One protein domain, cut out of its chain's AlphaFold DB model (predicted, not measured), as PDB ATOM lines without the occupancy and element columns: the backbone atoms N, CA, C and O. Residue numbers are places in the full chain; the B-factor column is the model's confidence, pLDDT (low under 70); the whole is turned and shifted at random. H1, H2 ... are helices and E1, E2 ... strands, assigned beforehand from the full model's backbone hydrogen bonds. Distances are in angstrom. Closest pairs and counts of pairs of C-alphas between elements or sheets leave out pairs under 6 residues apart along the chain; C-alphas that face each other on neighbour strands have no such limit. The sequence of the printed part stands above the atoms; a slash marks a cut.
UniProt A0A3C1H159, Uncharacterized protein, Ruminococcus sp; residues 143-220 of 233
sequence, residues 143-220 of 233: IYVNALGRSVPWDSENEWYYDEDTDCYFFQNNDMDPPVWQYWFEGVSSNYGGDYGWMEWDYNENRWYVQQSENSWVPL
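What this domain is: This is residues 143 to 220 of the 233 residues of an uncharacterized protein of Ruminococcus sp (UniProt A0A3C1H159). The chain zigzags through two antiparallel sheets set next to each other along the longest axis: a curled five-stranded sheet, like part of a barrel, and a small three-stranded one, with edge strands E5 and E6 side by side. The short H1 only grazes the small sheet, with its residues 189 to 192, and residues 174 to 179 stick out. The 78 printed residues, mostly strand by class, hold E1 to E5, H1, then E6 to E8; each sheet follows chain order as a meander, each strand the antiparallel neighbour of the one before. The whole is compact, radius of gyration of the C-alphas 12.6 A, spanning 31 by 27 by 22 A.

Where its parts are: Find C-alpha 143 at (-20.734, 15.468, -19.151), where E1 (143 to 145) begins. E2 (150 to 155) runs 16.1 A, E3 (160 to 163) 10.1 A, E4 (168 to 173) 15.5 A and E5 (180 to 185) 16.1 A. H1 (189 to 192) and E6 (199 to 202) precede E7 (207 to 213), 18.7 A; E8 (216 to 219) ends at (-19.920, 41.613, -12.333).

How they stand to each other: Look first at the strongly twisted large sheet: N 169 and O 184 of hairpin E4 and E5 are 2.9 A apart, within hydrogen-bond range. Pairing is staggered: E2 pairs with E1 over 150 to 152 and with E3 over 154 to 155. The closest C-alphas of E5 and E6, Tyr 183 and Met 199, are 4.9 A apart. In hairpin E7 and E8, N 210 and O 218 are 2.9 A apart. H1, too short for an O i to N i+4 pair, only grazes the small sheet.

The domain as a whole: The farthest C-alphas, Glu 157 and Glu 205, are 33.9 A apart. The printed part has no cut, no link is long, and no printed residue is under 70 in pLDDT.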
ATOM      1  N   ILE A 143     -21.918  14.695 -18.762       93.69
ATOM      2  CA  ILE A 143     -20.734  15.468 -19.151       93.69
ATOM      3  C   ILE A 143     -19.654  15.364 -18.075       93.69
ATOM      4  O   ILE A 143     -19.960  15.412 -16.889       93.69
ATOM      5  N   TYR A 144     -18.387  15.220 -18.470       93.56
ATOM      6  CA  TYR A 144     -17.264  15.290 -17.532       93.56
ATOM      7  C   TYR A 144     -16.849  16.744 -17.302       93.56
ATOM      8  O   TYR A 144     -16.552  17.457 -18.260       93.56
ATOM      9  N   VAL A 145     -16.801  17.169 -16.039       93.69
ATOM     10  CA  VAL A 145     -16.443  18.531 -15.634       93.69
ATOM     11  C   VAL A 145     -15.065  18.508 -14.977       93.69
ATOM     12  O   VAL A 145     -14.909  18.022 -13.855       93.69
ATOM     13  N   ASN A 146     -14.054  19.055 -15.662       92.56
ATOM     14  CA  ASN A 146     -12.670  19.076 -15.169       92.56
ATOM     15  C   ASN A 146     -12.542  19.775 -13.813       92.56
ATOM     16  O   ASN A 146     -11.902  19.230 -12.917       92.56
ATOM     17  N   ALA A 147     -13.187  20.936 -13.654       91.69
ATOM     18  CA  ALA A 147     -13.139  21.734 -12.430       91.69
ATOM     19  C   ALA A 147     -13.656  20.973 -11.194       91.69
ATOM     20  O   ALA A 147     -13.214  21.231 -10.078       91.69
ATOM     21  N   LEU A 148     -14.554  20.004 -11.403       92.25
ATOM     22  CA  LEU A 148     -15.114  19.155 -10.351       92.25
ATOM     23  C   LEU A 148     -14.415  17.792 -10.237       92.25
ATOM     24  O   LEU A 148     -14.553  17.106  -9.227       92.25
ATOM     25  N   GLY A 149     -13.696  17.365 -11.278       93.81
ATOM     26  CA  GLY A 149     -13.075  16.042 -11.350       93.81
ATOM     27  C   GLY A 149     -14.076  14.884 -11.432       93.81
ATOM     28  O   GLY A 149     -13.761  13.777 -10.990       93.81
ATOM     29  N   ARG A 150     -15.288  15.116 -11.956       92.56
ATOM     30  CA  ARG A 150     -16.363  14.109 -12.042       92.56
ATOM     31  C   ARG A 150     -17.298  14.331 -13.229       92.56
ATOM     32  O   ARG A 150     -17.322  15.407 -13.822       92.56
ATOM     33  N   SER A 151     -18.079  13.300 -13.551       94.56
ATOM     34  CA  SER A 151     -19.170  13.392 -14.524       94.56
ATOM     35  C   SER A 151     -20.483  13.786 -13.861       94.56
ATOM     36  O   SER A 151     -20.825  13.245 -12.811       94.56
ATOM     37  N   VAL A 152     -21.232  14.668 -14.516       94.75
ATOM     38  CA  VAL A 152     -22.555  15.132 -14.095       94.75
ATOM     39  C   VAL A 152     -23.602  14.627 -15.096       94.75
ATOM     40  O   VAL A 152     -23.409  14.813 -16.302       94.75
ATOM     41  N   PRO A 153     -24.676  13.949 -14.651       94.25
ATOM     42  CA  PRO A 153     -25.712  13.429 -15.539       94.25
ATOM     43  C   PRO A 153     -26.564  14.553 -16.142       94.25
ATOM     44  O   PRO A 153     -26.795  15.580 -15.505       94.25
ATOM     45  N   TRP A 154     -27.037  14.345 -17.370       94.00
ATOM     46  CA  TRP A 154     -27.994  15.243 -18.021       94.00
ATOM     47  C   TRP A 154     -29.415  14.934 -17.554       94.00
ATOM     48  O   TRP A 154     -29.863  13.787 -17.616       94.00
ATOM     49  N   ASP A 155     -30.145  15.963 -17.144       91.00
ATOM     50  CA  ASP A 155     -31.579  15.884 -16.917       91.00
ATOM     51  C   ASP A 155     -32.311  16.245 -18.214       91.00
ATOM     52  O   ASP A 155     -32.412  17.409 -18.600       91.00
ATOM     53  N   SER A 156     -32.832  15.235 -18.910       88.12
ATOM     54  CA  SER A 156     -33.587  15.445 -20.147       88.12
ATOM     55  C   SER A 156     -34.979  16.040 -19.941       88.12
ATOM     56  O   SER A 156     -35.556  16.528 -20.907       88.12
ATOM     57  N   GLU A 157     -35.555  15.939 -18.738       89.56
ATOM     58  CA  GLU A 157     -36.876  16.513 -18.442       89.56
ATOM     59  C   GLU A 157     -36.781  18.031 -18.318       89.56
ATOM     60  O   GLU A 157     -37.640  18.748 -18.833       89.56
ATOM     61  N   ASN A 158     -35.715  18.503 -17.677       87.75
ATOM     62  CA  ASN A 158     -35.518  19.919 -17.412       87.75
ATOM     63  C   ASN A 158     -34.462  20.598 -18.305       87.75
ATOM     64  O   ASN A 158     -34.312  21.814 -18.263       87.75
ATOM     65  N   GLU A 159     -33.764  19.826 -19.139       91.06
ATOM     66  CA  GLU A 159     -32.753  20.291 -20.095       91.06
ATOM     67  C   GLU A 159     -31.548  21.003 -19.445       91.06
ATOM     68  O   GLU A 159     -31.024  21.988 -19.971       91.06
ATOM     69  N   TRP A 160     -31.054  20.468 -18.324       93.81
ATOM     70  CA  TRP A 160     -29.840  20.948 -17.652       93.81
ATOM     71  C   TRP A 160     -29.037  19.820 -16.995       93.81
ATOM     72  O   TRP A 160     -29.519  18.709 -16.798       93.81
ATOM     73  N   TYR A 161     -27.793  20.110 -16.629       96.00
ATOM     74  CA  TYR A 161     -27.001  19.300 -15.706       96.00
ATOM     75  C   TYR A 161     -27.179  19.837 -14.281       96.00
ATOM     76  O   TYR A 161     -27.320  21.047 -14.099       96.00
ATOM     77  N   TYR A 162     -27.147  18.958 -13.277       95.88
ATOM     78  CA  TYR A 162     -27.195  19.343 -11.863       95.88
ATOM     79  C   TYR A 162     -26.090  18.646 -11.068       95.88
ATOM     80  O   TYR A 162     -26.031  17.415 -11.028       95.88
ATOM     81  N   ASP A 163     -25.218  19.433 -10.439       94.88
ATOM     82  CA  ASP A 163     -24.194  18.950  -9.513       94.88
ATOM     83  C   ASP A 163     -24.652  19.159  -8.064       94.88
ATOM     84  O   ASP A 163     -24.653  20.283  -7.565       94.88
ATOM     85  N   GLU A 164     -25.017  18.068  -7.388       93.31
ATOM     86  CA  GLU A 164     -25.549  18.078  -6.012       93.31
ATOM     87  C   GLU A 164     -24.544  18.641  -4.991       93.31
ATOM     88  O   GLU A 164     -24.914  19.368  -4.073       93.31
ATOM     89  N   ASP A 165     -23.258  18.343  -5.165       93.12
ATOM     90  CA  ASP A 165     -22.195  18.714  -4.224       93.12
ATOM     91  C   ASP A 165     -21.919  20.228  -4.189       93.12
ATOM     92  O   ASP A 165     -21.563  20.764  -3.137       93.12
ATOM     93  N   THR A 166     -22.043  20.918  -5.330       93.00
ATOM     94  CA  THR A 166     -21.905  22.385  -5.415       93.00
ATOM     95  C   THR A 166     -23.245  23.113  -5.473       93.00
ATOM     96  O   THR A 166     -23.263  24.344  -5.459       93.00
ATOM     97  N   ASP A 167     -24.345  22.358  -5.488       94.88
ATOM     98  CA  ASP A 167     -25.715  22.837  -5.653       94.88
ATOM     99  C   ASP A 167     -25.842  23.774  -6.869       94.88
ATOM    100  O   ASP A 167     -26.270  24.929  -6.778       94.88
ATOM    101  N   CYS A 168     -25.359  23.283  -8.015       95.69
ATOM    102  CA  CYS A 168     -25.248  24.049  -9.252       95.69
ATOM    103  C   CYS A 168     -26.028  23.393 -10.391       95.69
ATOM    104  O   CYS A 168     -25.731  22.264 -10.789       95.69
ATOM    105  N   TYR A 169     -26.946  24.145 -10.995       95.94
ATOM    106  CA  TYR A 169     -27.523  23.815 -12.297       95.94
ATOM    107  C   TYR A 169     -26.708  24.484 -13.394       95.94
ATOM    108  O   TYR A 169     -26.292  25.631 -13.246       95.94
ATOM    109  N   PHE A 170     -26.466  23.800 -14.503       96.81
ATOM    110  CA  PHE A 170     -25.738  24.397 -15.616       96.81
ATOM    111  C   PHE A 170     -26.116  23.758 -16.944       96.81
ATOM    112  O   PHE A 170     -26.460  22.580 -17.026       96.81
ATOM    113  N   PHE A 171     -26.051  24.544 -18.009       95.94
ATOM    114  CA  PHE A 171     -26.315  24.073 -19.362       95.94
ATOM    115  C   PHE A 171     -25.594  24.956 -20.379       95.94
ATOM    116  O   PHE A 171     -25.176  26.076 -20.082       95.94
ATOM    117  N   GLN A 172     -25.431  24.437 -21.592       94.69
ATOM    118  CA  GLN A 172     -24.888  25.212 -22.698       94.69
ATOM    119  C   GLN A 172     -26.038  25.899 -23.430       94.69
ATOM    120  O   GLN A 172     -26.864  25.237 -24.068       94.69
ATOM    121  N   ASN A 173     -26.085  27.221 -23.339       92.19
ATOM    122  CA  ASN A 173     -27.018  28.046 -24.077       92.19
ATOM    123  C   ASN A 173     -26.545  28.178 -25.532       92.19
ATOM    124  O   ASN A 173     -25.564  28.860 -25.835       92.19
ATOM    125  N   ASN A 174     -27.264  27.498 -26.424       92.00
ATOM    126  CA  ASN A 174     -26.981  27.457 -27.859       92.00
ATOM    127  C   ASN A 174     -27.716  28.548 -28.654       92.00
ATOM    128  O   ASN A 174     -27.572  28.598 -29.872       92.00
ATOM    129  N   ASP A 175     -28.493  29.412 -27.990       91.00
ATOM    130  CA  ASP A 175     -29.127  30.573 -28.626       91.00
ATOM    131  C   ASP A 175     -28.145  31.752 -28.785       91.00
ATOM    132  O   ASP A 175     -28.449  32.736 -29.462       91.00
ATOM    133  N   MET A 176     -26.959  31.647 -28.176       86.19
ATOM    134  CA  MET A 176     -25.864  32.614 -28.260       86.19
ATOM    135  C   MET A 176     -24.832  32.183 -29.312       86.19
ATOM    136  O   MET A 176     -24.614  30.991 -29.528       86.19
ATOM    137  N   ASP A 177     -24.177  33.157 -29.953       87.19
ATOM    138  CA  ASP A 177     -23.085  32.927 -30.908       87.19
ATOM    139  C   ASP A 177     -21.817  33.694 -30.470       87.19
ATOM    140  O   ASP A 177     -21.790  34.928 -30.570       87.19
ATOM    141  N   PRO A 178     -20.777  33.004 -29.958       89.19
ATOM    142  CA  PRO A 178     -20.694  31.549 -29.772       89.19
ATOM    143  C   PRO A 178     -21.594  31.039 -28.625       89.19
ATOM    144  O   PRO A 178     -21.972  31.831 -27.757       89.19
ATOM    145  N   PRO A 179     -21.902  29.725 -28.569       90.94
ATOM    146  CA  PRO A 179     -22.617  29.134 -27.440       90.94
ATOM    147  C   PRO A 179     -21.900  29.388 -26.113       90.94
ATOM    148  O   PRO A 179     -20.676  29.252 -26.026       90.94
ATOM    149  N   VAL A 180     -22.664  29.698 -25.066       93.12
ATOM    150  CA  VAL A 180     -22.132  30.040 -23.737       93.12
ATOM    151  C   VAL A 180     -22.632  29.067 -22.679       93.12
ATOM    152  O   VAL A 180     -23.767  28.600 -22.731       93.12
ATOM    153  N   TRP A 181     -21.786  28.747 -21.704       96.25
ATOM    154  CA  TRP A 181     -22.220  28.006 -20.523       96.25
ATOM    155  C   TRP A 181     -22.878  28.958 -19.531       96.25
ATOM    156  O   TRP A 181     -22.276  29.963 -19.154       96.25
ATOM    157  N   GLN A 182     -24.090  28.614 -19.105       97.06
ATOM    158  CA  GLN A 182     -24.834  29.342 -18.086       97.06
ATOM    159  C   GLN A 182     -24.979  28.482 -16.837       97.06
ATOM    160  O   GLN A 182     -25.170  27.267 -16.927       97.06
ATOM    161  N   TYR A 183     -24.885  29.133 -15.681       97.00
ATOM    162  CA  TYR A 183     -24.838  28.485 -14.376       97.00
ATOM    163  C   TYR A 183     -25.864  29.101 -13.434       97.00
ATOM    164  O   TYR A 183     -26.132  30.302 -13.484       97.00
ATOM    165  N   TRP A 184     -26.397  28.287 -12.539       96.44
ATOM    166  CA  TRP A 184     -27.223  28.706 -11.424       96.44
ATOM    167  C   TRP A 184     -26.696  28.042 -10.160       96.44
ATOM    168  O   TRP A 184     -26.875  26.842  -9.967       96.44
ATOM    169  N   PHE A 185     -26.035  28.829  -9.316       94.88
ATOM    170  CA  PHE A 185     -25.465  28.372  -8.053       94.88
ATOM    171  C   PHE A 185     -26.410  28.720  -6.910       94.88
ATOM    172  O   PHE A 185     -26.623  29.902  -6.608       94.88
ATOM    173  N   GLU A 186     -26.945  27.713  -6.229       92.38
ATOM    174  CA  GLU A 186     -27.850  27.945  -5.110       92.38
ATOM    175  C   GLU A 186     -27.169  28.703  -3.959       92.38
ATOM    176  O   GLU A 186     -26.019  28.475  -3.556       92.38
ATOM    177  N   GLY A 187     -27.886  29.692  -3.426       89.50
ATOM    178  CA  GLY A 187     -27.364  30.642  -2.446       89.50
ATOM    179  C   GLY A 187     -26.490  31.765  -3.021       89.50
ATOM    180  O   GLY A 187     -26.142  32.669  -2.259       89.50
ATOM    181  N   VAL A 188     -26.150  31.745  -4.318       91.31
ATOM    182  CA  VAL A 188     -25.558  32.888  -5.041       91.31
ATOM    183  C   VAL A 188     -26.592  33.474  -5.995       91.31
ATOM    184  O   VAL A 188     -27.041  34.600  -5.788       91.31
ATOM    185  N   SER A 189     -27.033  32.687  -6.978       93.19
ATOM    186  CA  SER A 189     -28.034  33.064  -7.982       93.19
ATOM    187  C   SER A 189     -29.344  33.518  -7.341       93.19
ATOM    188  O   SER A 189     -29.877  34.570  -7.690       93.19
ATOM    189  N   SER A 190     -29.789  32.812  -6.298       90.31
ATOM    190  CA  SER A 190     -31.005  33.126  -5.538       90.31
ATOM    191  C   SER A 190     -31.020  34.531  -4.911       90.31
ATOM    192  O   SER A 190     -32.087  35.047  -4.581       90.31
ATOM    193  N   ASN A 191     -29.857  35.172  -4.735       89.56
ATOM    194  CA  ASN A 191     -29.762  36.524  -4.173       89.56
ATOM    195  C   ASN A 191     -30.151  37.620  -5.182       89.56
ATOM    196  O   ASN A 191     -30.353  38.769  -4.782       89.56
ATOM    197  N   TYR A 192     -30.273  37.280  -6.469       85.06
ATOM    198  CA  TYR A 192     -30.508  38.229  -7.564       85.06
ATOM    199  C   TYR A 192     -31.955  38.225  -8.090       85.06
ATOM    200  O   TYR A 192     -32.287  39.012  -8.975       85.06
ATOM    201  N   GLY A 193     -32.844  37.436  -7.476       73.56
ATOM    202  CA  GLY A 193     -34.270  37.354  -7.805       73.56
ATOM    203  C   GLY A 193     -34.705  35.923  -8.118       73.56
ATOM    204  O   GLY A 193     -33.876  35.046  -8.296       73.56
ATOM    205  N   GLY A 194     -36.014  35.656  -8.149       73.62
ATOM    206  CA  GLY A 194     -36.519  34.329  -8.542       73.62
ATOM    207  C   GLY A 194     -36.473  34.088 -10.055       73.62
ATOM    208  O   GLY A 194     -36.325  32.953 -10.486       73.62
ATOM    209  N   ASP A 195     -36.574  35.162 -10.845       84.88
ATOM    210  CA  ASP A 195     -36.622  35.114 -12.316       84.88
ATOM    211  C   ASP A 195     -35.279  35.494 -12.977       84.88
ATOM    212  O   ASP A 195     -35.154  35.462 -14.200       84.88
ATOM    213  N   TYR A 196     -34.287  35.889 -12.177       89.44
ATOM    214  CA  TYR A 196     -32.955  36.327 -12.602       89.44
ATOM    215  C   TYR A 196     -31.916  35.707 -11.671       89.44
ATOM    216  O   TYR A 196     -32.250  35.324 -10.558       89.44
ATOM    217  N   GLY A 197     -30.659  35.624 -12.097       93.06
ATOM    218  CA  GLY A 197     -29.607  34.987 -11.300       93.06
ATOM    219  C   GLY A 197     -28.773  33.975 -12.071       93.06
ATOM    220  O   GLY A 197     -27.828  33.432 -11.507       93.06
ATOM    221  N   TRP A 198     -29.066  33.759 -13.357       95.44
ATOM    222  CA  TRP A 198     -28.147  33.060 -14.250       95.44
ATOM    223  C   TRP A 198     -26.784  33.741 -14.245       95.44
ATOM    224  O   TRP A 198     -26.686  34.967 -14.189       95.44
ATOM    225  N   MET A 199     -25.737  32.931 -14.279       95.62
ATOM    226  CA  MET A 199     -24.353  33.357 -14.174       95.62
ATOM    227  C   MET A 199     -23.570  32.918 -15.403       95.62
ATOM    228  O   MET A 199     -23.828  31.852 -15.959       95.62
ATOM    229  N   GLU A 200     -22.596  33.733 -15.794       96.19
ATOM    230  CA  GLU A 200     -21.683  33.479 -16.909       96.19
ATOM    231  C   GLU A 200     -20.253  33.825 -16.489       96.19
ATOM    232  O   GLU A 200     -20.013  34.801 -15.770       96.19
ATOM    233  N   TRP A 201     -19.296  33.014 -16.936       94.81
ATOM    234  CA  TRP A 201     -17.875  33.302 -16.777       94.81
ATOM    235  C   TRP A 201     -17.350  33.996 -18.033       94.81
ATOM    236  O   TRP A 201     -17.423  33.443 -19.131       94.81
ATOM    237  N   ASP A 202     -16.796  35.197 -17.871       93.50
ATOM    238  CA  ASP A 202     -16.111  35.908 -18.946       93.50
ATOM    239  C   ASP A 202     -14.628  35.505 -18.975       93.50
ATOM    240  O   ASP A 202     -13.855  35.852 -18.077       93.50
ATOM    241  N   TYR A 203     -14.218  34.795 -20.028       89.06
ATOM    242  CA  TYR A 203     -12.835  34.333 -20.211       89.06
ATOM    243  C   TYR A 203     -11.844  35.452 -20.563       89.06
ATOM    244  O   TYR A 203     -10.646  35.300 -20.329       89.06
ATOM    245  N   ASN A 204     -12.303  36.571 -21.132       91.69
ATOM    246  CA  ASN A 204     -11.430  37.697 -21.466       91.69
ATOM    247  C   ASN A 204     -11.105  38.514 -20.214       91.69
ATOM    248  O   ASN A 204      -9.963  38.926 -20.004       91.69
ATOM    249  N   GLU A 205     -12.116  38.738 -19.378       92.31
ATOM    250  CA  GLU A 205     -11.997  39.511 -18.143       92.31
ATOM    251  C   GLU A 205     -11.607  38.656 -16.932       92.31
ATOM    252  O   GLU A 205     -11.208  39.206 -15.907       92.31
ATOM    253  N   ASN A 206     -11.668  37.327 -17.061       91.62
ATOM    254  CA  ASN A 206     -11.462  36.358 -15.983       91.62
ATOM    255  C   ASN A 206     -12.334  36.674 -14.763       91.62
ATOM    256  O   ASN A 206     -11.839  36.777 -13.636       91.62
ATOM    257  N   ARG A 207     -13.635  36.877 -14.999       93.38
ATOM    258  CA  ARG A 207     -14.575  37.205 -13.929       93.38
ATOM    259  C   ARG A 207     -15.971  36.658 -14.172       93.38
ATOM    260  O   ARG A 207     -16.409  36.475 -15.304       93.38
ATOM    261  N   TRP A 208     -16.694  36.491 -13.074       94.75
ATOM    262  CA  TRP A 208     -18.098  36.119 -13.097       94.75
ATOM    263  C   TRP A 208     -19.011  37.321 -13.311       94.75
ATOM    264  O   TRP A 208     -18.815  38.382 -12.712       94.75
ATOM    265  N   TYR A 209     -20.059  37.094 -14.090       95.00
ATOM    266  CA  TYR A 209     -21.208  37.969 -14.251       95.00
ATOM    267  C   TYR A 209     -22.480  37.247 -13.815       95.00
ATOM    268  O   TYR A 209     -22.597  36.033 -13.953       95.00
ATOM    269  N   VAL A 210     -23.439  38.008 -13.294       95.31
ATOM    270  CA  VAL A 210     -24.762  37.516 -12.905       95.31
ATOM    271  C   VAL A 210     -25.848  38.390 -13.507       95.31
ATOM    272  O   VAL A 210     -25.741  39.620 -13.546       95.31
ATOM    273  N   GLN A 211     -26.899  37.743 -13.990       95.19
ATOM    274  CA  GLN A 211     -28.060  38.398 -14.550       95.19
ATOM    275  C   GLN A 211     -28.876  39.047 -13.429       95.19
ATOM    276  O   GLN A 211     -29.359  38.372 -12.525       95.19
ATOM    277  N   GLN A 212     -29.062  40.361 -13.512       91.19
ATOM    278  CA  GLN A 212     -29.872  41.128 -12.562       91.19
ATOM    279  C   GLN A 212     -31.253  41.486 -13.130       91.19
ATOM    280  O   GLN A 212     -32.199  41.723 -12.380       91.19
ATOM    281  N   SER A 213     -31.370  41.560 -14.456       90.12
ATOM    282  CA  SER A 213     -32.639  41.756 -15.156       90.12
ATOM    283  C   SER A 213     -32.539  41.255 -16.595       90.12
ATOM    284  O   SER A 213     -31.475  40.829 -17.048       90.12
ATOM    285  N   GLU A 214     -33.631  41.377 -17.350       86.12
ATOM    286  CA  GLU A 214     -33.633  41.115 -18.789       86.12
ATOM    287  C   GLU A 214     -32.542  41.963 -19.470       86.12
ATOM    288  O   GLU A 214     -32.554  43.194 -19.389       86.12
ATOM    289  N   ASN A 215     -31.561  41.295 -20.082       84.94
ATOM    290  CA  ASN A 215     -30.385  41.890 -20.733       84.94
ATOM    291  C   ASN A 215     -29.457  42.732 -19.834       84.94
ATOM    292  O   ASN A 215     -28.678  43.531 -20.353       84.94
ATOM    293  N   SER A 216     -29.509  42.571 -18.509       91.94
ATOM    294  CA  SER A 216     -28.585  43.243 -17.587       91.94
ATOM    295  C   SER A 216     -27.735  42.225 -16.845       91.94
ATOM    296  O   SER A 216     -28.258  41.420 -16.072       91.94
ATOM    297  N   TRP A 217     -26.427  42.314 -17.061       94.62
ATOM    298  CA  TRP A 217     -25.412  41.486 -16.429       94.62
ATOM    299  C   TRP A 217     -24.482  42.378 -15.620       94.62
ATOM    300  O   TRP A 217     -23.986  43.389 -16.121       94.62
ATOM    301  N   VAL A 218     -24.264  42.021 -14.360       94.38
ATOM    302  CA  VAL A 218     -23.389  42.767 -13.454       94.38
ATOM    303  C   VAL A 218     -22.252  41.870 -12.981       94.38
ATOM    304  O   VAL A 218     -22.479  40.678 -12.764       94.38
ATOM    305  N   PRO A 219     -21.033  42.406 -12.823       94.44
ATOM    306  CA  PRO A 219     -19.920  41.613 -12.333       94.44
ATOM    307  C   PRO A 219     -20.178  41.192 -10.886       94.44
ATOM    308  O   PRO A 219     -20.606  42.003 -10.057       94.44
ATOM    309  N   LEU A 220     -19.880  39.935 -10.572       91.88
ATOM    310  CA  LEU A 220     -19.874  39.470  -9.193       91.88
ATOM    311  C   LEU A 220     -18.711  40.108  -8.412       91.88
ATOM    312  O   LEU A 220     -17.640  40.362  -8.983       91.88
TER     313      LEU A 220